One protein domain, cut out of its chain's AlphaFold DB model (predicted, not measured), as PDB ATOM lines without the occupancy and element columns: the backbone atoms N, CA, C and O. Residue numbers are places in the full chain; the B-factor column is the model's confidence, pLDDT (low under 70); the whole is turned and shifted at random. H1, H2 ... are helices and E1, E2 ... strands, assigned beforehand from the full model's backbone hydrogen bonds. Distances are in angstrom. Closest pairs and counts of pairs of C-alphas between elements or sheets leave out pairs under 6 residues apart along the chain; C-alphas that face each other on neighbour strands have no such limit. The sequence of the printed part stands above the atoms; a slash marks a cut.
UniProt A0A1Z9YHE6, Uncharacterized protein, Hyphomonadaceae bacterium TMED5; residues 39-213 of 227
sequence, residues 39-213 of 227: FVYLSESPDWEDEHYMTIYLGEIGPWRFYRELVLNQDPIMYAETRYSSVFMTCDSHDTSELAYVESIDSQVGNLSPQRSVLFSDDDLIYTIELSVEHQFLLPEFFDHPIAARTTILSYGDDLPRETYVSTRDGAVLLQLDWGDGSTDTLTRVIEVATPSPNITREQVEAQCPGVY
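What this domain is: This is residues 39 to 213 of the 227 residues of an uncharacterized protein of Hyphomonadaceae bacterium TMED5 (UniProt A0A1Z9YHE6). A large sheet of eight strands and a smaller sheet of four make a sandwich, two sheets face to face, with the strands of the one at 72 degrees to those of the other. E1 of the large sheet comes up beside E2 of the small one along one side of the sandwich, H1 bridges the two sheets on the opposite side, and H2 packs on the small sheet, away from the large one. The printed part has 175 residues, with two named helices and twelve named strands in the order E1 to E5, H1, E6 to E12, H2; the class is mostly strand. The large sheet is branched and the small one runs E2 E3 E4 E5, both with antiparallel neighbours. The whole is compact, with a radius of gyration of the C-alphas of 16.2 A, and rounded, spanning 39 by 38 by 35 A.

Where its parts are: The large sheet holds E1, residues 39 to 44, from C-alpha 39 at (-117.430, 19.505, -7.794); E6, 117 to 122; E7, 125 to 131; E8, 135 to 137; E9, 147 to 155, 25.4 A long; E10, 162 to 168; E11, 173 to 178; and E12, 184 to 192, 24.4 A. The small sheet holds E2, 53 to 61, 24.0 A; E3, 64 to 71, 22.1 A; E4, 77 to 82; and E5, 88 to 90. H1 is residues 99 to 110, 16.2 A; H2 is 202 to 208, ending at C-alpha 208 at (-101.719, 32.158, -5.577).

How they stand to each other: E9 has E7 and E8 on one side, with N 130 to O 153 at 2.9 A and N 135 to O 149 at 2.9 A, and E10 on the other, with N 152 to O 165 at 2.8 A. E8 to E12 form a meander, each strand the antiparallel neighbour of the one before; E2 to E5 form another. Between the neighbours E10 and E11, N 164 and O 176 are within hydrogen-bond range at 2.8 A, and between edge strand E1 and its neighbour E12, N 40 and O 191 are within hydrogen-bond range at 2.8 A. In the small sheet, the hairpin E2 and E3 has N 56 and O 68 at 2.7 A. The closest C-alphas of E1 and E2 are Tyr 41 and Met 54, 5.3 A. H1 only grazes both sheets; its closest C-alphas to E4 are Asp 106 and Thr 82, 6.4 A. H2 only grazes the small sheet. In H1 and H2 every O i to N i+4 pair is within hydrogen-bond range.

The domain as a whole: The farthest C-alphas, Asp 124 and Asp 144, are 45.1 A apart. The printed part has no cut and no long link. Mean pLDDT of the printed part is 74.7; 55 residues are under 70, among them 39 to 54 and 185 to 199.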
ATOM      1  N   PHE A  39    -117.242  20.863  -8.259       62.06
ATOM      2  CA  PHE A  39    -117.430  19.505  -7.794       62.06
ATOM      3  C   PHE A  39    -116.889  19.407  -6.378       62.06
ATOM      4  O   PHE A  39    -115.921  20.084  -6.046       62.06
ATOM      5  N   VAL A  40    -117.540  18.594  -5.556       61.53
ATOM      6  CA  VAL A  40    -117.022  18.142  -4.268       61.53
ATOM      7  C   VAL A  40    -116.681  16.681  -4.414       61.53
ATOM      8  O   VAL A  40    -117.530  15.870  -4.782       61.53
ATOM      9  N   TYR A  41    -115.437  16.372  -4.107       63.44
ATOM     10  CA  TYR A  41    -114.913  15.026  -4.137       63.44
ATOM     11  C   TYR A  41    -114.831  14.496  -2.712       63.44
ATOM     12  O   TYR A  41    -114.409  15.229  -1.825       63.44
ATOM     13  N   LEU A  42    -115.275  13.262  -2.491       63.44
ATOM     14  CA  LEU A  42    -115.113  12.548  -1.223       63.44
ATOM     15  C   LEU A  42    -114.317  11.273  -1.494       63.44
ATOM     16  O   LEU A  42    -114.548  10.617  -2.512       63.44
ATOM     17  N   SER A  43    -113.390  10.941  -0.602       62.56
ATOM     18  CA  SER A  43    -112.501   9.783  -0.712       62.56
ATOM     19  C   SER A  43    -112.655   8.873   0.502       62.56
ATOM     20  O   SER A  43    -112.933   9.348   1.603       62.56
ATOM     21  N   GLU A  44    -112.483   7.571   0.293       60.22
ATOM     22  CA  GLU A  44    -112.354   6.571   1.354       60.22
ATOM     23  C   GLU A  44    -111.007   5.870   1.146       60.22
ATOM     24  O   GLU A  44    -110.747   5.330   0.068       60.22
ATOM     25  N   SER A  45    -110.142   5.881   2.160       50.28
ATOM     26  CA  SER A  45    -108.853   5.182   2.126       50.28
ATOM     27  C   SER A  45    -108.714   4.301   3.368       50.28
ATOM     28  O   SER A  45    -109.174   4.685   4.449       50.28
ATOM     29  N   PRO A  46    -108.145   3.093   3.219       47.75
ATOM     30  CA  PRO A  46    -108.137   2.088   4.272       47.75
ATOM     31  C   PRO A  46    -107.175   2.369   5.436       47.75
ATOM     32  O   PRO A  46    -107.374   1.759   6.485       47.75
ATOM     33  N   ASP A  47    -106.169   3.244   5.286       52.19
ATOM     34  CA  ASP A  47    -105.024   3.302   6.223       52.19
ATOM     35  C   ASP A  47    -104.709   4.685   6.830       52.19
ATOM     36  O   ASP A  47    -103.741   4.835   7.577       52.19
ATOM     37  N   TRP A  48    -105.554   5.694   6.607       44.97
ATOM     38  CA  TRP A  48    -105.438   6.999   7.273       44.97
ATOM     39  C   TRP A  48    -106.772   7.388   7.919       44.97
ATOM     40  O   TRP A  48    -107.840   7.293   7.321       44.97
ATOM     41  N   GLU A  49    -106.747   7.741   9.196       42.34
ATOM     42  CA  GLU A  49    -107.938   7.897  10.031       42.34
ATOM     43  C   GLU A  49    -108.858   9.054   9.555       42.34
ATOM     44  O   GLU A  49    -108.679  10.202   9.946       42.34
ATOM     45  N   ASP A  50    -109.890   8.737   8.763       49.84
ATOM     46  CA  ASP A  50    -111.112   9.540   8.527       49.84
ATOM     47  C   ASP A  50    -110.931  10.956   7.929       49.84
ATOM     48  O   ASP A  50    -111.762  11.857   8.118       49.84
ATOM     49  N   GLU A  51    -109.877  11.192   7.156       48.62
ATOM     50  CA  GLU A  51    -109.685  12.489   6.514       48.62
ATOM     51  C   GLU A  51    -110.617  12.660   5.299       48.62
ATOM     52  O   GLU A  51    -110.449  12.103   4.215       48.62
ATOM     53  N   HIS A  52    -111.649  13.478   5.502       55.22
ATOM     54  CA  HIS A  52    -112.514  13.952   4.435       55.22
ATOM     55  C   HIS A  52    -111.857  15.191   3.836       55.22
ATOM     56  O   HIS A  52    -111.954  16.282   4.406       55.22
ATOM     57  N   TYR A  53    -111.185  15.030   2.701       60.25
ATOM     58  CA  TYR A  53    -110.765  16.170   1.899       60.25
ATOM     59  C   TYR A  53    -111.809  16.470   0.827       60.25
ATOM     60  O   TYR A  53    -112.467  15.576   0.301       60.25
ATOM     61  N   MET A  54    -111.994  17.757   0.547       66.88
ATOM     62  CA  MET A  54    -112.874  18.262  -0.497       66.88
ATOM     63  C   MET A  54    -112.039  19.027  -1.509       66.88
ATOM     64  O   MET A  54    -111.574  20.130  -1.232       66.88
ATOM     65  N   THR A  55    -111.919  18.479  -2.708       73.00
ATOM     66  CA  THR A  55    -111.335  19.195  -3.844       73.00
ATOM     67  C   THR A  55    -112.411  20.032  -4.538       73.00
ATOM     68  O   THR A  55    -113.556  19.608  -4.640       73.00
ATOM     69  N   ILE A  56    -112.067  21.235  -4.992       73.12
ATOM     70  CA  ILE A  56    -112.947  22.162  -5.712       73.12
ATOM     71  C   ILE A  56    -112.235  22.585  -6.992       73.12
ATOM     72  O   ILE A  56    -111.173  23.195  -6.924       73.12
ATOM     73  N   TYR A  57    -112.837  22.317  -8.148       76.69
ATOM     74  CA  TYR A  57    -112.360  22.852  -9.425       76.69
ATOM     75  C   TYR A  57    -112.637  24.360  -9.524       76.69
ATOM     76  O   TYR A  57    -113.748  24.816  -9.238       76.69
ATOM     77  N   LEU A  58    -111.616  25.129  -9.906       76.06
ATOM     78  CA  LEU A  58    -111.646  26.593  -9.944       76.06
ATOM     79  C   LEU A  58    -111.578  27.178 -11.361       76.06
ATOM     80  O   LEU A  58    -111.924  28.345 -11.547       76.06
ATOM     81  N   GLY A  59    -111.152  26.399 -12.355       73.38
ATOM     82  CA  GLY A  59    -111.082  26.832 -13.752       73.38
ATOM     83  C   GLY A  59    -109.832  26.341 -14.480       73.38
ATOM     84  O   GLY A  59    -109.004  25.637 -13.908       73.38
ATOM     85  N   GLU A  60    -109.698  26.745 -15.742       77.75
ATOM     86  CA  GLU A  60    -108.563  26.430 -16.618       77.75
ATOM     87  C   GLU A  60    -107.957  27.726 -17.168       77.75
ATOM     88  O   GLU A  60    -108.684  28.654 -17.538       77.75
ATOM     89  N   ILE A  61    -106.625  27.793 -17.229       75.50
ATOM     90  CA  ILE A  61    -105.884  28.836 -17.944       75.50
ATOM     91  C   ILE A  61    -104.731  28.191 -18.716       75.50
ATOM     92  O   ILE A  61    -103.752  27.732 -18.128       75.50
ATOM     93  N   GLY A  62    -104.813  28.216 -20.048       76.94
ATOM     94  CA  GLY A  62    -103.828  27.541 -20.896       76.94
ATOM     95  C   GLY A  62    -103.918  26.020 -20.713       76.94
ATOM     96  O   GLY A  62    -105.030  25.505 -20.696       76.94
ATOM     97  N   PRO A  63    -102.797  25.292 -20.562       76.38
ATOM     98  CA  PRO A  63    -102.833  23.847 -20.321       76.38
ATOM     99  C   PRO A  63    -103.210  23.478 -18.875       76.38
ATOM    100  O   PRO A  63    -103.357  22.296 -18.575       76.38
ATOM    101  N   TRP A  64    -103.325  24.458 -17.971       81.25
ATOM    102  CA  TRP A  64    -103.463  24.235 -16.535       81.25
ATOM    103  C   TRP A  64    -104.907  24.287 -16.065       81.25
ATOM    104  O   TRP A  64    -105.603  25.279 -16.278       81.25
ATOM    105  N   ARG A  65    -105.305  23.258 -15.325       81.62
ATOM    106  CA  ARG A  65    -106.549  23.166 -14.564       81.62
ATOM    107  C   ARG A  65    -106.241  23.402 -13.094       81.62
ATOM    108  O   ARG A  65    -105.309  22.811 -12.560       81.62
ATOM    109  N   PHE A  66    -107.020  24.260 -12.448       81.31
ATOM    110  CA  PHE A  66    -106.779  24.709 -11.082       81.31
ATOM    111  C   PHE A  66    -107.794  24.124 -10.121       81.31
ATOM    112  O   PHE A  66    -109.003  24.139 -10.376       81.31
ATOM    113  N   TYR A  67    -107.292  23.692  -8.974       81.19
ATOM    114  CA  TYR A  67    -108.075  23.061  -7.933       81.19
ATOM    115  C   TYR A  67    -107.712  23.640  -6.570       81.19
ATOM    116  O   TYR A  67    -106.588  24.085  -6.331       81.19
ATOM    117  N   ARG A  68    -108.689  23.621  -5.666       81.88
ATOM    118  CA  ARG A  68    -108.503  23.911  -4.248       81.88
ATOM    119  C   ARG A  68    -108.922  22.717  -3.422       81.88
ATOM    120  O   ARG A  68    -110.091  22.346  -3.449       81.88
ATOM    121  N   GLU A  69    -108.000  22.188  -2.648       81.12
ATOM    122  CA  GLU A  69    -108.244  21.130  -1.686       81.12
ATOM    123  C   GLU A  69    -108.516  21.721  -0.301       81.12
ATOM    124  O   GLU A  69    -107.792  22.596   0.177       81.12
ATOM    125  N   LEU A  70    -109.595  21.271   0.335       77.06
ATOM    126  CA  LEU A  70    -109.938  21.583   1.716       77.06
ATOM    127  C   LEU A  70    -109.828  20.306   2.542       77.06
ATOM    128  O   LEU A  70    -110.691  19.436   2.430       77.06
ATOM    129  N   VAL A  71    -108.810  20.218   3.392       77.69
ATOM    130  CA  VAL A  71    -108.638  19.120   4.350       77.69
ATOM    131  C   VAL A  71    -109.053  19.594   5.742       77.69
ATOM    132  O   VAL A  71    -108.816  20.743   6.127       77.69
ATOM    133  N   LEU A  72    -109.714  18.732   6.516       71.88
ATOM    134  CA  LEU A  72    -110.138  19.077   7.871       71.88
ATOM    135  C   LEU A  72    -108.921  19.455   8.738       71.88
ATOM    136  O   LEU A  72    -107.957  18.707   8.832       71.88
ATOM    137  N   ASN A  73    -108.996  20.599   9.425       78.38
ATOM    138  CA  ASN A  73    -107.925  21.149  10.274       78.38
ATOM    139  C   ASN A  73    -106.626  21.549   9.546       78.38
ATOM    140  O   ASN A  73    -105.632  21.812  10.224       78.38
ATOM    141  N   GLN A  74    -106.630  21.645   8.215       79.88
ATOM    142  CA  GLN A  74    -105.501  22.170   7.446       79.88
ATOM    143  C   GLN A  74    -105.907  23.433   6.681       79.88
ATOM    144  O   GLN A  74    -107.093  23.688   6.446       79.88
ATOM    145  N   ASP A  75    -104.917  24.248   6.324       82.88
ATOM    146  CA  ASP A  75    -105.155  25.386   5.444       82.88
ATOM    147  C   ASP A  75    -105.496  24.887   4.027       82.88
ATOM    148  O   ASP A  75    -104.968  23.861   3.599       82.88
ATOM    149  N   PRO A  76    -106.374  25.587   3.284       82.44
ATOM    150  CA  PRO A  76    -106.681  25.233   1.904       82.44
ATOM    151  C   PRO A  76    -105.422  25.189   1.040       82.44
ATOM    152  O   PRO A  76    -104.686  26.178   0.977       82.44
ATOM    153  N   ILE A  77    -105.228  24.092   0.316       84.94
ATOM    154  CA  ILE A  77    -104.119  23.942  -0.627       84.94
ATOM    155  C   ILE A  77    -104.640  24.218  -2.031       84.94
ATOM    156  O   ILE A  77    -105.708  23.754  -2.428       84.94
ATOM    157  N   MET A  78    -103.892  25.012  -2.785       85.00
ATOM    158  CA  MET A  78    -104.134  25.239  -4.205       85.00
ATOM    159  C   MET A  78    -103.156  24.383  -4.998       85.00
ATOM    160  O   MET A  78    -101.968  24.351  -4.675       85.00
ATOM    161  N   TYR A  79    -103.631  23.727  -6.046       85.88
ATOM    162  CA  TYR A  79    -102.770  22.988  -6.961       85.88
ATOM    163  C   TYR A  79    -103.261  23.122  -8.401       85.88
ATOM    164  O   TYR A  79    -104.412  23.491  -8.660       85.88
ATOM    165  N   ALA A  80    -102.361  22.846  -9.338       83.75
ATOM    166  CA  ALA A  80    -102.634  22.852 -10.760       83.75
ATOM    167  C   ALA A  80    -102.187  21.534 -11.397       83.75
ATOM    168  O   ALA A  80    -101.157  20.972 -11.033       83.75
ATOM    169  N   GLU A  81    -102.951  21.057 -12.371       83.38
ATOM    170  CA  GLU A  81    -102.593  19.896 -13.187       83.38
ATOM    171  C   GLU A  81    -102.936  20.127 -14.658       83.38
ATOM    172  O   GLU A  81    -103.794  20.947 -14.995       83.38
ATOM    173  N   THR A  82    -102.284  19.397 -15.557       82.25
ATOM    174  CA  THR A  82    -102.607  19.430 -16.991       82.25
ATOM    175  C   THR A  82    -103.909  18.696 -17.306       82.25
ATOM    176  O   THR A  82    -104.470  18.005 -16.452       82.25
ATOM    177  N   ARG A  83    -104.417  18.805 -18.543       77.56
ATOM    178  CA  ARG A  83    -105.697  18.206 -18.978       77.56
ATOM    179  C   ARG A  83    -105.777  16.694 -18.774       77.56
ATOM    180  O   ARG A  83    -106.853  16.154 -18.520       77.56
ATOM    181  N   TYR A  84    -104.638  16.028 -18.884       77.31
ATOM    182  CA  TYR A  84    -104.524  14.585 -18.709       77.31
ATOM    183  C   TYR A  84    -103.851  14.197 -17.392       77.31
ATOM    184  O   TYR A  84    -103.453  13.045 -17.273       77.31
ATOM    185  N   SER A  85    -103.700  15.129 -16.441       77.56
ATOM    186  CA  SER A  85    -102.978  14.922 -15.172       77.56
ATOM    187  C   SER A  85    -101.550  14.402 -15.390       77.56
ATOM    188  O   SER A  85    -101.010  13.646 -14.599       77.56
ATOM    189  N   SER A  86    -100.938  14.780 -16.516       76.62
ATOM    190  CA  SER A  86     -99.590  14.356 -16.912       76.62
ATOM    191  C   SER A  86     -98.479  15.143 -16.222       76.62
ATOM    192  O   SER A  86     -97.342  14.671 -16.159       76.62
ATOM    193  N   VAL A  87     -98.817  16.339 -15.740       79.62
ATOM    194  CA  VAL A  87     -97.978  17.211 -14.922       79.62
ATOM    195  C   VAL A  87     -98.855  17.762 -13.804       79.62
ATOM    196  O   VAL A  87     -99.992  18.172 -14.054       79.62
ATOM    197  N   PHE A  88     -98.312  17.782 -12.591       81.19
ATOM    198  CA  PHE A  88     -98.955  18.269 -11.376       81.19
ATOM    199  C   PHE A  88     -98.017  19.237 -10.655       81.19
ATOM    200  O   PHE A  88     -96.807  19.025 -10.630       81.19
ATOM    201  N   MET A  89     -98.571  20.279 -10.040       79.94
ATOM    202  CA  MET A  89     -97.825  21.142  -9.133       79.94
ATOM    203  C   MET A  89     -98.708  21.688  -8.016       79.94
ATOM    204  O   MET A  89     -99.834  22.131  -8.254       79.94
ATOM    205  N   THR A  90     -98.174  21.735  -6.799       84.31
ATOM    206  CA  THR A  90     -98.788  22.516  -5.726       84.31
ATOM    207  C   THR A  90     -98.411  23.984  -5.898       84.31
ATOM    208  O   THR A  90     -97.283  24.330  -6.252       84.31
ATOM    209  N   CYS A  91     -99.365  24.882  -5.685       81.06
ATOM    210  CA  CYS A  91     -99.174  26.306  -5.940       81.06
ATOM    211  C   CYS A  91     -98.298  27.015  -4.895       81.06
ATOM    212  O   CYS A  91     -97.829  28.129  -5.134       81.06
ATOM    213  N   ASP A  92     -98.078  26.377  -3.746       77.00
ATOM    214  CA  ASP A  92     -97.128  26.795  -2.716       77.00
ATOM    215  C   ASP A  92     -95.679  26.394  -3.041       77.00
ATOM    216  O   ASP A  92     -94.744  26.953  -2.460       77.00
ATOM    217  N   SER A  93     -95.477  25.469  -3.986       66.12
ATOM    218  CA  SER A  93     -94.147  25.085  -4.435       66.12
ATOM    219  C   SER A  93     -93.489  26.224  -5.219       66.12
ATOM    220  O   SER A  93     -94.109  26.954  -5.999       66.12
ATOM    221  N   HIS A  94     -92.188  26.391  -4.994       57.34
ATOM    222  CA  HIS A  94     -91.343  27.246  -5.826       57.34
ATOM    223  C   HIS A  94     -90.739  26.487  -7.011       57.34
ATOM    224  O   HIS A  94     -89.999  27.094  -7.786       57.34
ATOM    225  N   ASP A  95     -91.041  25.192  -7.150       60.38
ATOM    226  CA  ASP A  95     -90.607  24.401  -8.294       60.38
ATOM    227  C   ASP A  95     -91.415  24.815  -9.519       60.38
ATOM    228  O   ASP A  95     -92.632  24.660  -9.613       60.38
ATOM    229  N   THR A  96     -90.708  25.439 -10.454       60.16
ATOM    230  CA  THR A  96     -91.286  25.973 -11.680       60.16
ATOM    231  C   THR A  96     -91.004  25.011 -12.819       60.16
ATOM    232  O   THR A  96     -89.848  24.858 -13.216       60.16
ATOM    233  N   SER A  97     -92.048  24.413 -13.386       65.31
ATOM    234  CA  SER A  97     -91.943  23.749 -14.686       65.31
ATOM    235  C   SER A  97     -92.005  24.797 -15.798       65.31
ATOM    236  O   SER A  97     -92.870  25.672 -15.776       65.31
ATOM    237  N   GLU A  98     -91.107  24.731 -16.784       71.69
ATOM    238  CA  GLU A  98     -91.169  25.636 -17.938       71.69
ATOM    239  C   GLU A  98     -92.491  25.426 -18.697       71.69
ATOM    240  O   GLU A  98     -92.799  24.308 -19.110       71.69
ATOM    241  N   LEU A  99     -93.263  26.494 -18.936       72.62
ATOM    242  CA  LEU A  99     -94.573  26.391 -19.597       72.62
ATOM    243  C   LEU A  99     -94.503  25.636 -20.936       72.62
ATOM    244  O   LEU A  99     -95.338  24.778 -21.205       72.62
ATOM    245  N   ALA A 100     -93.468  25.893 -21.743       76.12
ATOM    246  CA  ALA A 100     -93.264  25.209 -23.020       76.12
ATOM    247  C   ALA A 100     -93.037  23.695 -22.859       76.12
ATOM    248  O   ALA A 100     -93.470  22.912 -23.704       76.12
ATOM    249  N   TYR A 101     -92.373  23.272 -21.780       79.25
ATOM    250  CA  TYR A 101     -92.200  21.858 -21.457       79.25
ATOM    251  C   TYR A 101     -93.548  21.228 -21.103       79.25
ATOM    252  O   TYR A 101     -93.916  20.214 -21.697       79.25
ATOM    253  N   VAL A 102     -94.332  21.882 -20.242       80.81
ATOM    254  CA  VAL A 102     -95.664  21.408 -19.842       80.81
ATOM    255  C   VAL A 102     -96.612  21.300 -21.035       80.81
ATOM    256  O   VAL A 102     -97.221  20.251 -21.242       80.81
ATOM    257  N   GLU A 103     -96.683  22.331 -21.878       81.81
ATOM    258  CA  GLU A 103     -97.473  22.309 -23.116       81.81
ATOM    259  C   GLU A 103     -97.017  21.192 -24.061       81.81
ATOM    260  O   GLU A 103     -97.838  20.543 -24.717       81.81
ATOM    261  N   SER A 104     -95.707  20.929 -24.126       83.31
ATOM    262  CA  SER A 104     -95.171  19.848 -24.949       83.31
ATOM    263  C   SER A 104     -95.571  18.465 -24.431       83.31
ATOM    264  O   SER A 104     -95.858  17.590 -25.248       83.31
ATOM    265  N   ILE A 105     -95.615  18.256 -23.111       82.19
ATOM    266  CA  ILE A 105     -96.080  17.000 -22.511       82.19
ATOM    267  C   ILE A 105     -97.575  16.844 -22.754       82.19
ATOM    268  O   ILE A 105     -97.993  15.817 -23.283       82.19
ATOM    269  N   ASP A 106     -98.380  17.854 -22.418       83.19
ATOM    270  CA  ASP A 106     -99.838  17.794 -22.561       83.19
ATOM    271  C   ASP A 106    -100.252  17.523 -24.017       83.19
ATOM    272  O   ASP A 106    -101.065  16.640 -24.291       83.19
ATOM    273  N   SER A 107     -99.591  18.181 -24.975       83.31
ATOM    274  CA  SER A 107     -99.787  17.936 -26.407       83.31
ATOM    275  C   SER A 107     -99.347  16.534 -26.837       83.31
ATOM    276  O   SER A 107    -100.054  15.869 -27.599       83.31
ATOM    277  N   GLN A 108     -98.199  16.042 -26.363       85.38
ATOM    278  CA  GLN A 108     -97.752  14.678 -26.668       85.38
ATOM    279  C   GLN A 108     -98.747  13.641 -26.149       85.38
ATOM    280  O   GLN A 108     -99.117  12.739 -26.900       85.38
ATOM    281  N   VAL A 109     -99.220  13.808 -24.912       85.50
ATOM    282  CA  VAL A 109    -100.207  12.929 -24.280       85.50
ATOM    283  C   VAL A 109    -101.540  12.989 -25.025       85.50
ATOM    284  O   VAL A 109    -102.077  11.947 -25.397       85.50
ATOM    285  N   GLY A 110    -102.032  14.183 -25.357       83.00
ATOM    286  CA  GLY A 110    -103.276  14.362 -26.111       83.00
ATOM    287  C   GLY A 110    -103.266  13.747 -27.515       83.00
ATOM    288  O   GLY A 110    -104.325  13.414 -28.045       83.00
ATOM    289  N   ASN A 111    -102.082  13.548 -28.103       84.81
ATOM    290  CA  ASN A 111    -101.899  12.901 -29.404       84.81
ATOM    291  C   ASN A 111    -101.624  11.389 -29.315       84.81
ATOM    292  O   ASN A 111    -101.454  10.735 -30.354       84.81
ATOM    293  N   LEU A 112    -101.571  10.806 -28.112       84.69
ATOM    294  CA  LEU A 112    -101.388   9.367 -27.960       84.69
ATOM    295  C   LEU A 112    -102.574   8.619 -28.557       84.69
ATOM    296  O   LEU A 112    -103.741   8.904 -28.289       84.69
ATOM    297  N   SER A 113    -102.264   7.597 -29.353       83.94
ATOM    298  CA  SER A 113    -103.280   6.603 -29.679       83.94
ATOM    299  C   SER A 113    -103.692   5.886 -28.391       83.94
ATOM    300  O   SER A 113    -102.805   5.542 -27.606       83.94
ATOM    301  N   PRO A 114    -104.988   5.606 -28.185       84.00
ATOM    302  CA  PRO A 114    -105.446   4.876 -27.011       84.00
ATOM    303  C   PRO A 114    -104.682   3.566 -26.796       84.00
ATOM    304  O   PRO A 114    -104.314   2.896 -27.766       84.00
ATOM    305  N   GLN A 115    -104.477   3.200 -25.529       77.81
ATOM    306  CA  GLN A 115    -103.775   1.991 -25.076       77.81
ATOM    307  C   GLN A 115    -102.307   1.918 -25.518       77.81
ATOM    308  O   GLN A 115    -101.693   0.850 -25.532       77.81
ATOM    309  N   ARG A 116    -101.726   3.054 -25.917       86.88
ATOM    310  CA  ARG A 116    -100.280   3.195 -26.051       86.88
ATOM    311  C   ARG A 116     -99.741   3.956 -24.860       86.88
ATOM    312  O   ARG A 116    -100.242   5.025 -24.525       86.88
ATOM    313  N   SER A 117     -98.677   3.411 -24.290       87.81
ATOM    314  CA  SER A 117     -97.888   4.075 -23.269       87.81
ATOM    315  C   SER A 117     -96.787   4.925 -23.904       87.81
ATOM    316  O   SER A 117     -96.144   4.502 -24.872       87.81
ATOM    317  N   VAL A 118     -96.508   6.077 -23.314       88.56
ATOM    318  CA  VAL A 118     -95.299   6.872 -23.568       88.56
ATOM    319  C   VAL A 118     -94.507   6.994 -22.276       88.56
ATOM    320  O   VAL A 118     -95.092   7.063 -21.199       88.56
ATOM    321  N   LEU A 119     -93.182   6.971 -22.384       88.75
ATOM    322  CA  LEU A 119     -92.270   7.102 -21.254       88.75
ATOM    323  C   LEU A 119     -91.847   8.563 -21.105       88.75
ATOM    324  O   LEU A 119     -91.388   9.164 -22.079       88.75
ATOM    325  N   PHE A 120     -91.938   9.083 -19.890       84.19
ATOM    326  CA  PHE A 120     -91.386  10.367 -19.489       84.19
ATOM    327  C   PHE A 120     -90.302  10.168 -18.431       84.19
ATOM    328  O   PHE A 120     -90.278   9.175 -17.700       84.19
ATOM    329  N   SER A 121     -89.380  11.121 -18.403       79.88
ATOM    330  CA  SER A 121     -88.342  11.247 -17.390       79.88
ATOM    331  C   SER A 121     -88.341  12.704 -16.965       79.88
ATOM    332  O   SER A 121     -88.153  13.579 -17.815       79.88
ATOM    333  N   ASP A 122     -88.572  12.933 -15.682       72.00
ATOM    334  CA  ASP A 122     -88.523  14.244 -15.051       72.00
ATOM    335  C   ASP A 122     -87.571  14.153 -13.857       72.00
ATOM    336  O   ASP A 122     -87.839  13.436 -12.894       72.00
ATOM    337  N   ASP A 123     -86.398  14.772 -13.994       76.94
ATOM    338  CA  ASP A 123     -85.246  14.590 -13.107       76.94
ATOM    339  C   ASP A 123     -84.966  13.107 -12.767       76.94
ATOM    340  O   ASP A 123     -84.548  12.336 -13.638       76.94
ATOM    341  N   ASP A 124     -85.185  12.707 -11.511       77.12
ATOM    342  CA  ASP A 124     -84.953  11.351 -10.997       77.12
ATOM    343  C   ASP A 124     -86.187  10.432 -11.130       77.12
ATOM    344  O   ASP A 124     -86.110   9.238 -10.820       77.12
ATOM    345  N   LEU A 125     -87.327  10.959 -11.591       77.06
ATOM    346  CA  LEU A 125     -88.586  10.232 -11.720       77.06
ATOM    347  C   LEU A 125     -88.793   9.741 -13.157       77.06
ATOM    348  O   LEU A 125     -88.816  10.514 -14.113       77.06
ATOM    349  N   ILE A 126     -88.992   8.433 -13.312       86.00
ATOM    350  CA  ILE A 126     -89.331   7.802 -14.591       86.00
ATOM    351  C   ILE A 126     -90.741   7.242 -14.483       86.00
ATOM    352  O   ILE A 126     -91.038   6.487 -13.561       86.00
ATOM    353  N   TYR A 127     -91.598   7.583 -15.440       88.00
ATOM    354  CA  TYR A 127     -92.987   7.142 -15.424       88.00
ATOM    355  C   TYR A 127     -93.555   6.980 -16.827       88.00
ATOM    356  O   TYR A 127     -93.108   7.610 -17.788       88.00
ATOM    357  N   THR A 128     -94.544   6.104 -16.965       90.81
ATOM    358  CA  THR A 128     -95.302   5.949 -18.207       90.81
ATOM    359  C   THR A 128     -96.685   6.546 -18.081       90.81
ATOM    360  O   THR A 128     -97.333   6.373 -17.052       90.81
ATOM    361  N   ILE A 129     -97.157   7.155 -19.166       90.12
ATOM    362  CA  ILE A 129     -98.535   7.622 -19.309       90.12
ATOM    363  C   ILE A 129     -99.232   6.781 -20.370       90.12
ATOM    364  O   ILE A 129     -98.734   6.671 -21.492       90.12
ATOM    365  N   GLU A 130    -100.391   6.225 -20.036       90.56
ATOM    366  CA  GLU A 130    -101.301   5.557 -20.969       90.56
ATOM    367  C   GLU A 130    -102.679   6.228 -20.926       90.56
ATOM    368  O   GLU A 130    -103.176   6.576 -19.857       90.56
ATOM    369  N   LEU A 131    -103.313   6.378 -22.093       88.25
ATOM    370  CA  LEU A 131    -104.692   6.850 -22.200       88.25
ATOM    371  C   LEU A 131    -105.631   5.725 -22.637       88.25
ATOM    372  O   LEU A 131    -105.348   5.012 -23.604       88.25
ATOM    373  N   SER A 132    -106.796   5.612 -22.002       84.62
ATOM    374  CA  SER A 132    -107.879   4.769 -22.508       84.62
ATOM    375  C   SER A 132    -108.510   5.367 -23.766       84.62
ATOM    376  O   SER A 132    -108.291   6.526 -24.130       84.62
ATOM    377  N   VAL A 133    -109.370   4.585 -24.425       83.12
ATOM    378  CA  VAL A 133    -110.339   5.194 -25.342       83.12
ATOM    379  C   VAL A 133    -111.286   6.079 -24.534       83.12
ATOM    380  O   VAL A 133    -111.514   5.840 -23.344       83.12
ATOM    381  N   GLU A 134    -111.836   7.103 -25.173       83.19
ATOM    382  CA  GLU A 134    -112.920   7.851 -24.552       83.19
ATOM    383  C   GLU A 134    -114.168   6.966 -24.469       83.19
ATOM    384  O   GLU A 134    -114.563   6.317 -25.442       83.19
ATOM    385  N   HIS A 135    -114.777   6.946 -23.292       78.31
ATOM    386  CA  HIS A 135    -116.010   6.234 -23.020       78.31
ATOM    387  C   HIS A 135    -117.100   7.223 -22.627       78.31
ATOM    388  O   HIS A 135    -116.836   8.225 -21.972       78.31
ATOM    389  N   GLN A 136    -118.338   6.915 -23.002       77.75
ATOM    390  CA  GLN A 136    -119.507   7.604 -22.472       77.75
ATOM    391  C   GLN A 136    -120.149   6.726 -21.406       77.75
ATOM    392  O   GLN A 136    -120.455   5.560 -21.670       77.75
ATOM    393  N   PHE A 137    -120.363   7.276 -20.216       67.31
ATOM    394  CA  PHE A 137    -121.053   6.591 -19.132       67.31
ATOM    395  C   PHE A 137    -122.093   7.489 -18.471       67.31
ATOM    396  O   PHE A 137    -122.043   8.712 -18.554       67.31
ATOM    397  N   LEU A 138    -123.063   6.856 -17.816       64.94
ATOM    398  CA  LEU A 138    -123.991   7.530 -16.920       64.94
ATOM    399  C   LEU A 138    -123.461   7.330 -15.509       64.94
ATOM    400  O   LEU A 138    -123.444   6.199 -15.016       64.94
ATOM    401  N   LEU A 139    -123.008   8.409 -14.883       65.38
ATOM    402  CA  LEU A 139    -122.694   8.373 -13.464       65.38
ATOM    403  C   LEU A 139    -123.985   8.543 -12.661       65.38
ATOM    404  O   LEU A 139    -124.828   9.366 -13.033       65.38
ATOM    405  N   PRO A 140    -124.144   7.804 -11.552       59.53
ATOM    406  CA  PRO A 140    -125.247   8.013 -10.631       59.53
ATOM    407  C   PRO A 140    -125.380   9.463 -10.151       59.53
ATOM    408  O   PRO A 140    -126.455   9.951  -9.864       59.53
ATOM    409  N   GLU A 141    -124.305  10.219 -10.079       65.19
ATOM    410  CA  GLU A 141    -124.361  11.595  -9.594       65.19
ATOM    411  C   GLU A 141    -124.844  12.575 -10.675       65.19
ATOM    412  O   GLU A 141    -125.222  13.702 -10.371       65.19
ATOM    413  N   PHE A 142    -124.936  12.095 -11.917       60.38
ATOM    414  CA  PHE A 142    -125.179  12.861 -13.133       60.38
ATOM    415  C   PHE A 142    -126.284  12.226 -13.997       60.38
ATOM    416  O   PHE A 142    -126.247  12.284 -15.225       60.38
ATOM    417  N   PHE A 143    -127.272  11.589 -13.347       56.16
ATOM    418  CA  PHE A 143    -128.260  10.657 -13.924       56.16
ATOM    419  C   PHE A 143    -128.988  11.100 -15.211       56.16
ATOM    420  O   PHE A 143    -129.546  10.243 -15.899       56.16
ATOM    421  N   ASP A 144    -128.974  12.388 -15.556       59.28
ATOM    422  CA  ASP A 144    -129.708  12.938 -16.696       59.28
ATOM    423  C   ASP A 144    -128.828  13.276 -17.915       59.28
ATOM    424  O   ASP A 144    -129.364  13.651 -18.963       59.28
ATOM    425  N   HIS A 145    -127.500  13.120 -17.835       59.78
ATOM    426  CA  HIS A 145    -126.609  13.371 -18.968       59.78
ATOM    427  C   HIS A 145    -125.470  12.339 -19.073       59.78
ATOM    428  O   HIS A 145    -124.788  12.058 -18.089       59.78
ATOM    429  N   PRO A 146    -125.235  11.743 -20.260       63.84
ATOM    430  CA  PRO A 146    -124.053  10.922 -20.477       63.84
ATOM    431  C   PRO A 146    -122.804  11.794 -20.386       63.84
ATOM    432  O   PRO A 146    -122.711  12.838 -21.032       63.84
ATOM    433  N   ILE A 147    -121.836  11.327 -19.611       69.38
ATOM    434  CA  ILE A 147    -120.543  11.967 -19.443       69.38
ATOM    435  C   ILE A 147    -119.537  11.252 -20.332       69.38
ATOM    436  O   ILE A 147    -119.371  10.035 -20.247       69.38
ATOM    437  N   ALA A 148    -118.877  12.017 -21.201       74.06
ATOM    438  CA  ALA A 148    -117.713  11.556 -21.939       74.06
ATOM    439  C   ALA A 148    -116.475  11.704 -21.052       74.06
ATOM    440  O   ALA A 148    -116.204  12.794 -20.541       74.06
ATOM    441  N   ALA A 149    -115.737  10.614 -20.877       76.75
ATOM    442  CA  ALA A 149    -114.566  10.587 -20.025       76.75
ATOM    443  C   ALA A 149    -113.447   9.734 -20.603       76.75
ATOM    444  O   ALA A 149    -113.665   8.810 -21.394       76.75
ATOM    445  N   ARG A 150    -112.236  10.030 -20.149       82.88
ATOM    446  CA  ARG A 150    -111.023   9.315 -20.509       82.88
ATOM    447  C   ARG A 150    -110.248   8.973 -19.250       82.88
ATOM    448  O   ARG A 150    -110.183   9.765 -18.318       82.88
ATOM    449  N   THR A 151    -109.655   7.787 -19.245       84.19
ATOM    450  CA  THR A 151    -108.748   7.364 -18.187       84.19
ATOM    451  C   THR A 151    -107.314   7.673 -18.595       84.19
ATOM    452  O   THR A 151    -106.869   7.208 -19.645       84.19
ATOM    453  N   THR A 152    -106.596   8.419 -17.762       87.12
ATOM    454  CA  THR A 152    -105.135   8.500 -17.759       87.12
ATOM    455  C   THR A 152    -104.602   7.545 -16.702       87.12
ATOM    456  O   THR A 152    -105.075   7.531 -15.568       87.12
ATOM    457  N   ILE A 153    -103.602   6.759 -17.070       89.50
ATOM    458  CA  ILE A 153    -102.897   5.857 -16.175       89.50
ATOM    459  C   ILE A 153    -101.444   6.315 -16.099       89.50
ATOM    460  O   ILE A 153    -100.760   6.331 -17.125       89.50
ATOM    461  N   LEU A 154    -100.982   6.648 -14.897       88.75
ATOM    462  CA  LEU A 154     -99.583   6.929 -14.586       88.75
ATOM    463  C   LEU A 154     -98.980   5.712 -13.883       88.75
ATOM    464  O   LEU A 154     -99.596   5.121 -12.995       88.75
ATOM    465  N   SER A 155     -97.794   5.278 -14.300       89.88
ATOM    466  CA  SER A 155     -97.095   4.145 -13.676       89.88
ATOM    467  C   SER A 155     -95.620   4.464 -13.505       89.88
ATOM    468  O   SER A 155     -94.949   4.782 -14.484       89.88
ATOM    469  N   TYR A 156     -95.127   4.358 -12.273       87.06
ATOM    470  CA  TYR A 156     -93.778   4.787 -11.886       87.06
ATOM    471  C   TYR A 156     -92.788   3.609 -11.748       87.06
ATOM    472  O   TYR A 156     -91.607   3.805 -11.485       87.06
ATOM    473  N   GLY A 157     -93.242   2.369 -11.961       83.44
ATOM    474  CA  GLY A 157     -92.443   1.143 -11.849       83.44
ATOM    475  C   GLY A 157     -93.217   0.032 -11.140       83.44
ATOM    476  O   GLY A 157     -94.319   0.269 -10.660       83.44
ATOM    477  N   ASP A 158     -92.645  -1.173 -11.073       76.31
ATOM    478  CA  ASP A 158     -93.337  -2.360 -10.532       76.31
ATOM    479  C   ASP A 158     -93.598  -2.287  -9.011       76.31
ATOM    480  O   ASP A 158     -94.506  -2.954  -8.524       76.31
ATOM    481  N   ASP A 159     -92.831  -1.465  -8.283       77.75
ATOM    482  CA  ASP A 159     -92.896  -1.319  -6.818       77.75
ATOM    483  C   ASP A 159     -93.358   0.081  -6.361       77.75
ATOM    484  O   ASP A 159     -93.292   0.404  -5.174       77.75
ATOM    485  N   LEU A 160     -93.757   0.948  -7.297       82.00
ATOM    486  CA  LEU A 160     -94.234   2.299  -6.994       82.00
ATOM    487  C   LEU A 160     -95.745   2.401  -7.220       82.00
ATOM    488  O   LEU A 160     -96.295   1.606  -7.988       82.00
ATOM    489  N   PRO A 161     -96.413   3.382  -6.583       82.06
ATOM    490  CA  PRO A 161     -97.843   3.545  -6.746       82.06
ATOM    491  C   PRO A 161     -98.237   3.701  -8.213       82.06
ATOM    492  O   PRO A 161     -97.473   4.213  -9.031       82.06
ATOM    493  N   ARG A 162     -99.443   3.270  -8.557       86.38
ATOM    494  CA  ARG A 162    -100.051   3.506  -9.863       86.38
ATOM    495  C   ARG A 162    -101.242   4.427  -9.689       86.38
ATOM    496  O   ARG A 162    -102.141   4.144  -8.902       86.38
ATOM    497  N   GLU A 163    -101.282   5.485 -10.483       87.88
ATOM    498  CA  GLU A 163    -102.334   6.492 -10.397       87.88
ATOM    499  C   GLU A 163    -103.248   6.380 -11.611       87.88
ATOM    500  O   GLU A 163    -102.802   6.274 -12.756       87.88
ATOM    501  N   THR A 164    -104.551   6.362 -11.359       85.75
ATOM    502  CA  THR A 164    -105.579   6.272 -12.390       85.75
ATOM    503  C   THR A 164    -106.511   7.462 -12.250       85.75
ATOM    504  O   THR A 164    -107.312   7.531 -11.319       85.75
ATOM    505  N   TYR A 165    -106.419   8.382 -13.204       84.50
ATOM    506  CA  TYR A 165    -107.273   9.556 -13.300       84.50
ATOM    507  C   TYR A 165    -108.352   9.303 -14.340       84.50
ATOM    508  O   TYR A 165    -108.046   8.974 -15.482       84.50
ATOM    509  N   VAL A 166    -109.620   9.477 -13.988       78.31
ATOM    510  CA  VAL A 166    -110.718   9.526 -14.956       78.31
ATOM    511  C   VAL A 166    -111.158  10.969 -15.067       78.31
ATOM    512  O   VAL A 166    -111.838  11.466 -14.174       78.31
ATOM    513  N   SER A 167    -110.768  11.638 -16.147       76.38
ATOM    514  CA  SER A 167    -111.188  13.005 -16.429       76.38
ATOM    515  C   SER A 167    -112.378  13.006 -17.375       76.38
ATOM    516  O   SER A 167    -112.425  12.282 -18.374       76.38
ATOM    517  N   THR A 168    -113.366  13.825 -17.051       74.00
ATOM    518  CA  THR A 168    -114.556  14.021 -17.863       74.00
ATOM    519  C   THR A 168    -114.485  15.355 -18.601       74.00
ATOM    520  O   THR A 168    -113.795  16.285 -18.174       74.00
ATOM    521  N   ARG A 169    -115.209  15.483 -19.718       69.50
ATOM    522  CA  ARG A 169    -115.231  16.743 -20.486       69.50
ATOM    523  C   ARG A 169    -115.841  17.917 -19.718       69.50
ATOM    524  O   ARG A 169    -115.550  19.058 -20.039       69.50
ATOM    525  N   ASP A 170    -116.681  17.666 -18.725       60.38
ATOM    526  CA  ASP A 170    -117.299  18.668 -17.851       60.38
ATOM    527  C   ASP A 170    -116.443  19.023 -16.621       60.38
ATOM    528  O   ASP A 170    -116.769  19.973 -15.908       60.38
ATOM    529  N   GLY A 171    -115.323  18.319 -16.412       58.09
ATOM    530  CA  GLY A 171    -114.327  18.631 -15.386       58.09
ATOM    531  C   GLY A 171    -114.413  17.840 -14.100       58.09
ATOM    532  O   GLY A 171    -113.637  18.116 -13.181       58.09
ATOM    533  N   ALA A 172    -115.297  16.848 -14.039       64.81
ATOM    534  CA  ALA A 172    -115.240  15.844 -12.999       64.81
ATOM    535  C   ALA A 172    -113.972  14.995 -13.182       64.81
ATOM    536  O   ALA A 172    -113.633  14.550 -14.282       64.81
ATOM    537  N   VAL A 173    -113.246  14.791 -12.086       67.62
ATOM    538  CA  VAL A 173    -112.062  13.934 -12.045       67.62
ATOM    539  C   VAL A 173    -112.255  12.889 -10.955       67.62
ATOM    540  O   VAL A 173    -112.483  13.231  -9.801       67.62
ATOM    541  N   LEU A 174    -112.171  11.609 -11.304       73.38
ATOM    542  CA  LEU A 174    -112.041  10.536 -10.317       73.38
ATOM    543  C   LEU A 174    -110.572  10.144 -10.225       73.38
ATOM    544  O   LEU A 174    -109.926   9.969 -11.255       73.38
ATOM    545  N   LEU A 175    -110.072   9.980  -9.007       74.69
ATOM    546  CA  LEU A 175    -108.731   9.477  -8.746       74.69
ATOM    547  C   LEU A 175    -108.825   8.120  -8.060       74.69
ATOM    548  O   LEU A 175    -109.575   7.949  -7.099       74.69
ATOM    549  N   GLN A 176    -108.031   7.176  -8.539       81.00
ATOM    550  CA  GLN A 176    -107.711   5.950  -7.834       81.00
ATOM    551  C   GLN A 176    -106.190   5.815  -7.737       81.00
ATOM    552  O   GLN A 176    -105.498   5.907  -8.752       81.00
ATOM    553  N   LEU A 177    -105.690   5.572  -6.529       77.31
ATOM    554  CA  LEU A 177    -104.287   5.279  -6.252       77.31
ATOM    555  C   LEU A 177    -104.176   3.805  -5.864       77.31
ATOM    556  O   LEU A 177    -104.899   3.339  -4.989       77.31
ATOM    557  N   ASP A 178    -103.303   3.064  -6.530       82.81
ATOM    558  CA  ASP A 178    -102.908   1.707  -6.153       82.81
ATOM    559  C   ASP A 178    -101.513   1.784  -5.540       82.81
ATOM    560  O   ASP A 178    -100.570   2.183  -6.218       82.81
ATOM    561  N   TRP A 179    -101.384   1.438  -4.260       78.56
ATOM    562  CA  TRP A 179    -100.132   1.576  -3.515       78.56
ATOM    563  C   TRP A 179     -99.118   0.461  -3.814       78.56
ATOM    564  O   TRP A 179     -97.999   0.499  -3.306       78.56
ATOM    565  N   GLY A 180     -99.482  -0.546  -4.617       73.75
ATOM    566  CA  GLY A 180     -98.612  -1.671  -4.983       73.75
ATOM    567  C   GLY A 180     -98.484  -2.758  -3.904       73.75
ATOM    568  O   GLY A 180     -98.100  -3.889  -4.203       73.75
ATOM    569  N   ASP A 181     -98.884  -2.475  -2.662       74.38
ATOM    570  CA  ASP A 181     -98.983  -3.447  -1.563       74.38
ATOM    571  C   ASP A 181    -100.339  -4.186  -1.518       74.38
ATOM    572  O   ASP A 181    -100.586  -5.021  -0.642       74.38
ATOM    573  N   GLY A 182    -101.200  -3.912  -2.503       71.00
ATOM    574  CA  GLY A 182    -102.550  -4.453  -2.621       71.00
ATOM    575  C   GLY A 182    -103.632  -3.588  -1.971       71.00
ATOM    576  O   GLY A 182    -104.805  -3.964  -2.047       71.00
ATOM    577  N   SER A 183    -103.273  -2.460  -1.355       75.31
ATOM    578  CA  SER A 183    -104.221  -1.433  -0.923       75.31
ATOM    579  C   SER A 183    -104.481  -0.406  -2.031       75.31
ATOM    580  O   SER A 183    -103.647  -0.172  -2.908       75.31
ATOM    581  N   THR A 184    -105.672   0.195  -2.013       76.00
ATOM    582  CA  THR A 184    -106.071   1.222  -2.981       76.00
ATOM    583  C   THR A 184    -106.817   2.353  -2.293       76.00
ATOM    584  O   THR A 184    -107.765   2.077  -1.552       76.00
ATOM    585  N   ASP A 185    -106.480   3.593  -2.631       68.56
ATOM    586  CA  ASP A 185    -107.295   4.761  -2.299       68.56
ATOM    587  C   ASP A 185    -108.182   5.093  -3.488       68.56
ATOM    588  O   ASP A 185    -107.766   5.008  -4.645       68.56
ATOM    589  N   THR A 186    -109.438   5.444  -3.236       68.62
ATOM    590  CA  THR A 186    -110.367   5.796  -4.309       68.62
ATOM    591  C   THR A 186    -111.193   6.997  -3.909       68.62
ATOM    592  O   THR A 186    -111.825   7.025  -2.855       68.62
ATOM    593  N   LEU A 187    -111.253   7.967  -4.811       68.94
ATOM    594  CA  LEU A 187    -112.250   9.015  -4.779       68.94
ATOM    595  C   LEU A 187    -113.613   8.366  -5.052       68.94
ATOM    596  O   LEU A 187    -113.930   7.983  -6.179       68.94
ATOM    597  N   THR A 188    -114.410   8.204  -4.002       62.53
ATOM    598  CA  THR A 188    -115.630   7.390  -4.008       62.53
ATOM    599  C   THR A 188    -116.855   8.134  -4.518       62.53
ATOM    600  O   THR A 188    -117.830   7.491  -4.910       62.53
ATOM    601  N   ARG A 189    -116.844   9.474  -4.506       64.81
ATOM    602  CA  ARG A 189    -118.027  10.260  -4.871       64.81
ATOM    603  C   ARG A 189    -117.701  11.648  -5.409       64.81
ATOM    604  O   ARG A 189    -116.901  12.369  -4.822       64.81
ATOM    605  N   VAL A 190    -118.426  12.047  -6.454       67.31
ATOM    606  CA  VAL A 190    -118.415  13.400  -7.034       67.31
ATOM    607  C   VAL A 190    -119.778  14.043  -6.814       67.31
ATOM    608  O   VAL A 190    -120.798  13.452  -7.140       67.31
ATOM    609  N   ILE A 191    -119.833  15.246  -6.258       67.19
ATOM    610  CA  ILE A 191    -121.087  15.973  -6.042       67.19
ATOM    611  C   ILE A 191    -121.016  17.290  -6.802       67.19
ATOM    612  O   ILE A 191    -120.159  18.121  -6.508       67.19
ATOM    613  N   GLU A 192    -121.932  17.503  -7.743       65.50
ATOM    614  CA  GLU A 192    -122.107  18.808  -8.381       65.50
ATOM    615  C   GLU A 192    -122.643  19.827  -7.362       65.50
ATOM    616  O   GLU A 192    -123.627  19.588  -6.651       65.50
ATOM    617  N   VAL A 193    -121.981  20.978  -7.254       65.44
ATOM    618  CA  VAL A 193    -122.369  22.037  -6.323       65.44
ATOM    619  C   VAL A 193    -123.441  22.917  -6.960       65.44
ATOM    620  O   VAL A 193    -123.236  23.499  -8.019       65.44
ATOM    621  N   ALA A 194    -124.563  23.098  -6.256       62.81
ATOM    622  CA  ALA A 194    -125.709  23.882  -6.734       62.81
ATOM    623  C   ALA A 194    -125.384  25.347  -7.093       62.81
ATOM    624  O   ALA A 194    -126.069  25.950  -7.917       62.81
ATOM    625  N   THR A 195    -124.358  25.922  -6.461       67.88
ATOM    626  CA  THR A 195    -123.815  27.239  -6.802       67.88
ATOM    627  C   THR A 195    -122.344  27.065  -7.149       67.88
ATOM    628  O   THR A 195    -121.536  26.864  -6.238       67.88
ATOM    629  N   PRO A 196    -121.974  27.151  -8.430       64.06
ATOM    630  CA  PRO A 196    -120.584  27.025  -8.812       64.06
ATOM    631  C   PRO A 196    -119.704  28.120  -8.215       64.06
ATOM    632  O   PRO A 196    -120.138  29.260  -8.015       64.06
ATOM    633  N   SER A 197    -118.446  27.778  -7.956       63.03
ATOM    634  CA  SER A 197    -117.424  28.764  -7.626       63.03
ATOM    635  C   SER A 197    -117.220  29.698  -8.822       63.03
ATOM    636  O   SER A 197    -117.296  29.253  -9.970       63.03
ATOM    637  N   PRO A 198    -116.970  30.997  -8.587       67.06
ATOM    638  CA  PRO A 198    -116.585  31.888  -9.668       67.06
ATOM    639  C   PRO A 198    -115.288  31.382 -10.307       67.06
ATOM    640  O   PRO A 198    -114.398  30.911  -9.599       67.06
ATOM    641  N   ASN A 199    -115.186  31.512 -11.630       67.38
ATOM    642  CA  ASN A 199    -113.969  31.169 -12.361       67.38
ATOM    643  C   ASN A 199    -112.767  31.912 -11.786       67.38
ATOM    644  O   ASN A 199    -112.850  33.112 -11.505       67.38
ATOM    645  N   ILE A 200    -111.651  31.200 -11.674       73.06
ATOM    646  CA  ILE A 200    -110.376  31.798 -11.313       73.06
ATOM    647  C   ILE A 200    -109.933  32.784 -12.401       73.06
ATOM    648  O   ILE A 200    -110.039  32.508 -13.598       73.06
ATOM    649  N   THR A 201    -109.469  33.965 -11.996       79.06
ATOM    650  CA  THR A 201    -108.890  34.946 -12.922       79.06
ATOM    651  C   THR A 201    -107.383  34.762 -13.026       79.06
ATOM    652  O   THR A 201    -106.746  34.221 -12.119       79.06
ATOM    653  N   ARG A 202    -106.784  35.270 -14.110       76.69
ATOM    654  CA  ARG A 202    -105.323  35.274 -14.262       76.69
ATOM    655  C   ARG A 202    -104.641  35.945 -13.070       76.69
ATOM    656  O   ARG A 202    -103.692  35.390 -12.539       76.69
ATOM    657  N   GLU A 203    -105.156  37.082 -12.606       80.00
ATOM    658  CA  GLU A 203    -104.587  37.804 -11.463       80.00
ATOM    659  C   GLU A 203    -104.632  36.971 -10.172       80.00
ATOM    660  O   GLU A 203    -103.725  37.053  -9.346       80.00
ATOM    661  N   GLN A 204    -105.679  36.158  -9.987       78.31
ATOM    662  CA  GLN A 204    -105.781  35.250  -8.843       78.31
ATOM    663  C   GLN A 204    -104.771  34.107  -8.941       78.31
ATOM    664  O   GLN A 204    -104.133  33.796  -7.936       78.31
ATOM    665  N   VAL A 205    -104.592  33.520 -10.129       77.81
ATOM    666  CA  VAL A 205    -103.572  32.485 -10.349       77.81
ATOM    667  C   VAL A 205    -102.170  33.057 -10.163       77.81
ATOM    668  O   VAL A 205    -101.379  32.466  -9.446       77.81
ATOM    669  N   GLU A 206    -101.849  34.223 -10.725       78.56
ATOM    670  CA  GLU A 206    -100.536  34.860 -10.540       78.56
ATOM    671  C   GLU A 206    -100.227  35.138  -9.061       78.56
ATOM    672  O   GLU A 206     -99.084  35.006  -8.624       78.56
ATOM    673  N   ALA A 207    -101.247  35.495  -8.274       79.81
ATOM    674  CA  ALA A 207    -101.093  35.747  -6.846       79.81
ATOM    675  C   ALA A 207    -100.947  34.468  -6.006       79.81
ATOM    676  O   ALA A 207    -100.286  34.507  -4.970       79.81
ATOM    677  N   GLN A 208    -101.597  33.369  -6.402       80.56
ATOM    678  CA  GLN A 208    -101.719  32.158  -5.577       80.56
ATOM    679  C   GLN A 208    -100.868  30.986  -6.068       80.56
ATOM    680  O   GLN A 208    -100.515  30.146  -5.256       80.56
ATOM    681  N   CYS A 209    -100.533  30.950  -7.357       79.19
ATOM    682  CA  CYS A 209     -99.814  29.894  -8.071       79.19
ATOM    683  C   CYS A 209     -98.717  30.497  -8.976       79.19
ATOM    684  O   CYS A 209     -98.729  30.292 -10.193       79.19
ATOM    685  N   PRO A 210     -97.755  31.268  -8.432       72.31
ATOM    686  CA  PRO A 210     -96.765  31.980  -9.244       72.31
ATOM    687  C   PRO A 210     -95.888  31.045 -10.092       72.31
ATOM    688  O   PRO A 210     -95.404  31.459 -11.145       72.31
ATOM    689  N   GLY A 211     -95.707  29.786  -9.671       69.44
ATOM    690  CA  GLY A 211     -94.907  28.793 -10.395       69.44
ATOM    691  C   GLY A 211     -95.455  28.411 -11.773       69.44
ATOM    692  O   GLY A 211     -94.696  27.941 -12.614       69.44
ATOM    693  N   VAL A 212     -96.734  28.692 -12.036       69.50
ATOM    694  CA  VAL A 212     -97.417  28.379 -13.300       69.50
ATOM    695  C   VAL A 212     -97.021  29.329 -14.449       69.50
ATOM    696  O   VAL A 212     -97.185  28.980 -15.619       69.50
ATOM    697  N   TYR A 213     -96.482  30.522 -14.149       63.44
ATOM    698  CA  TYR A 213     -96.313  31.610 -15.132       63.44
ATOM    699  C   TYR A 213     -94.876  32.082 -15.421       63.44
ATOM    700  O   TYR A 213     -94.694  33.049 -16.160       63.44
TER     701      TYR A 213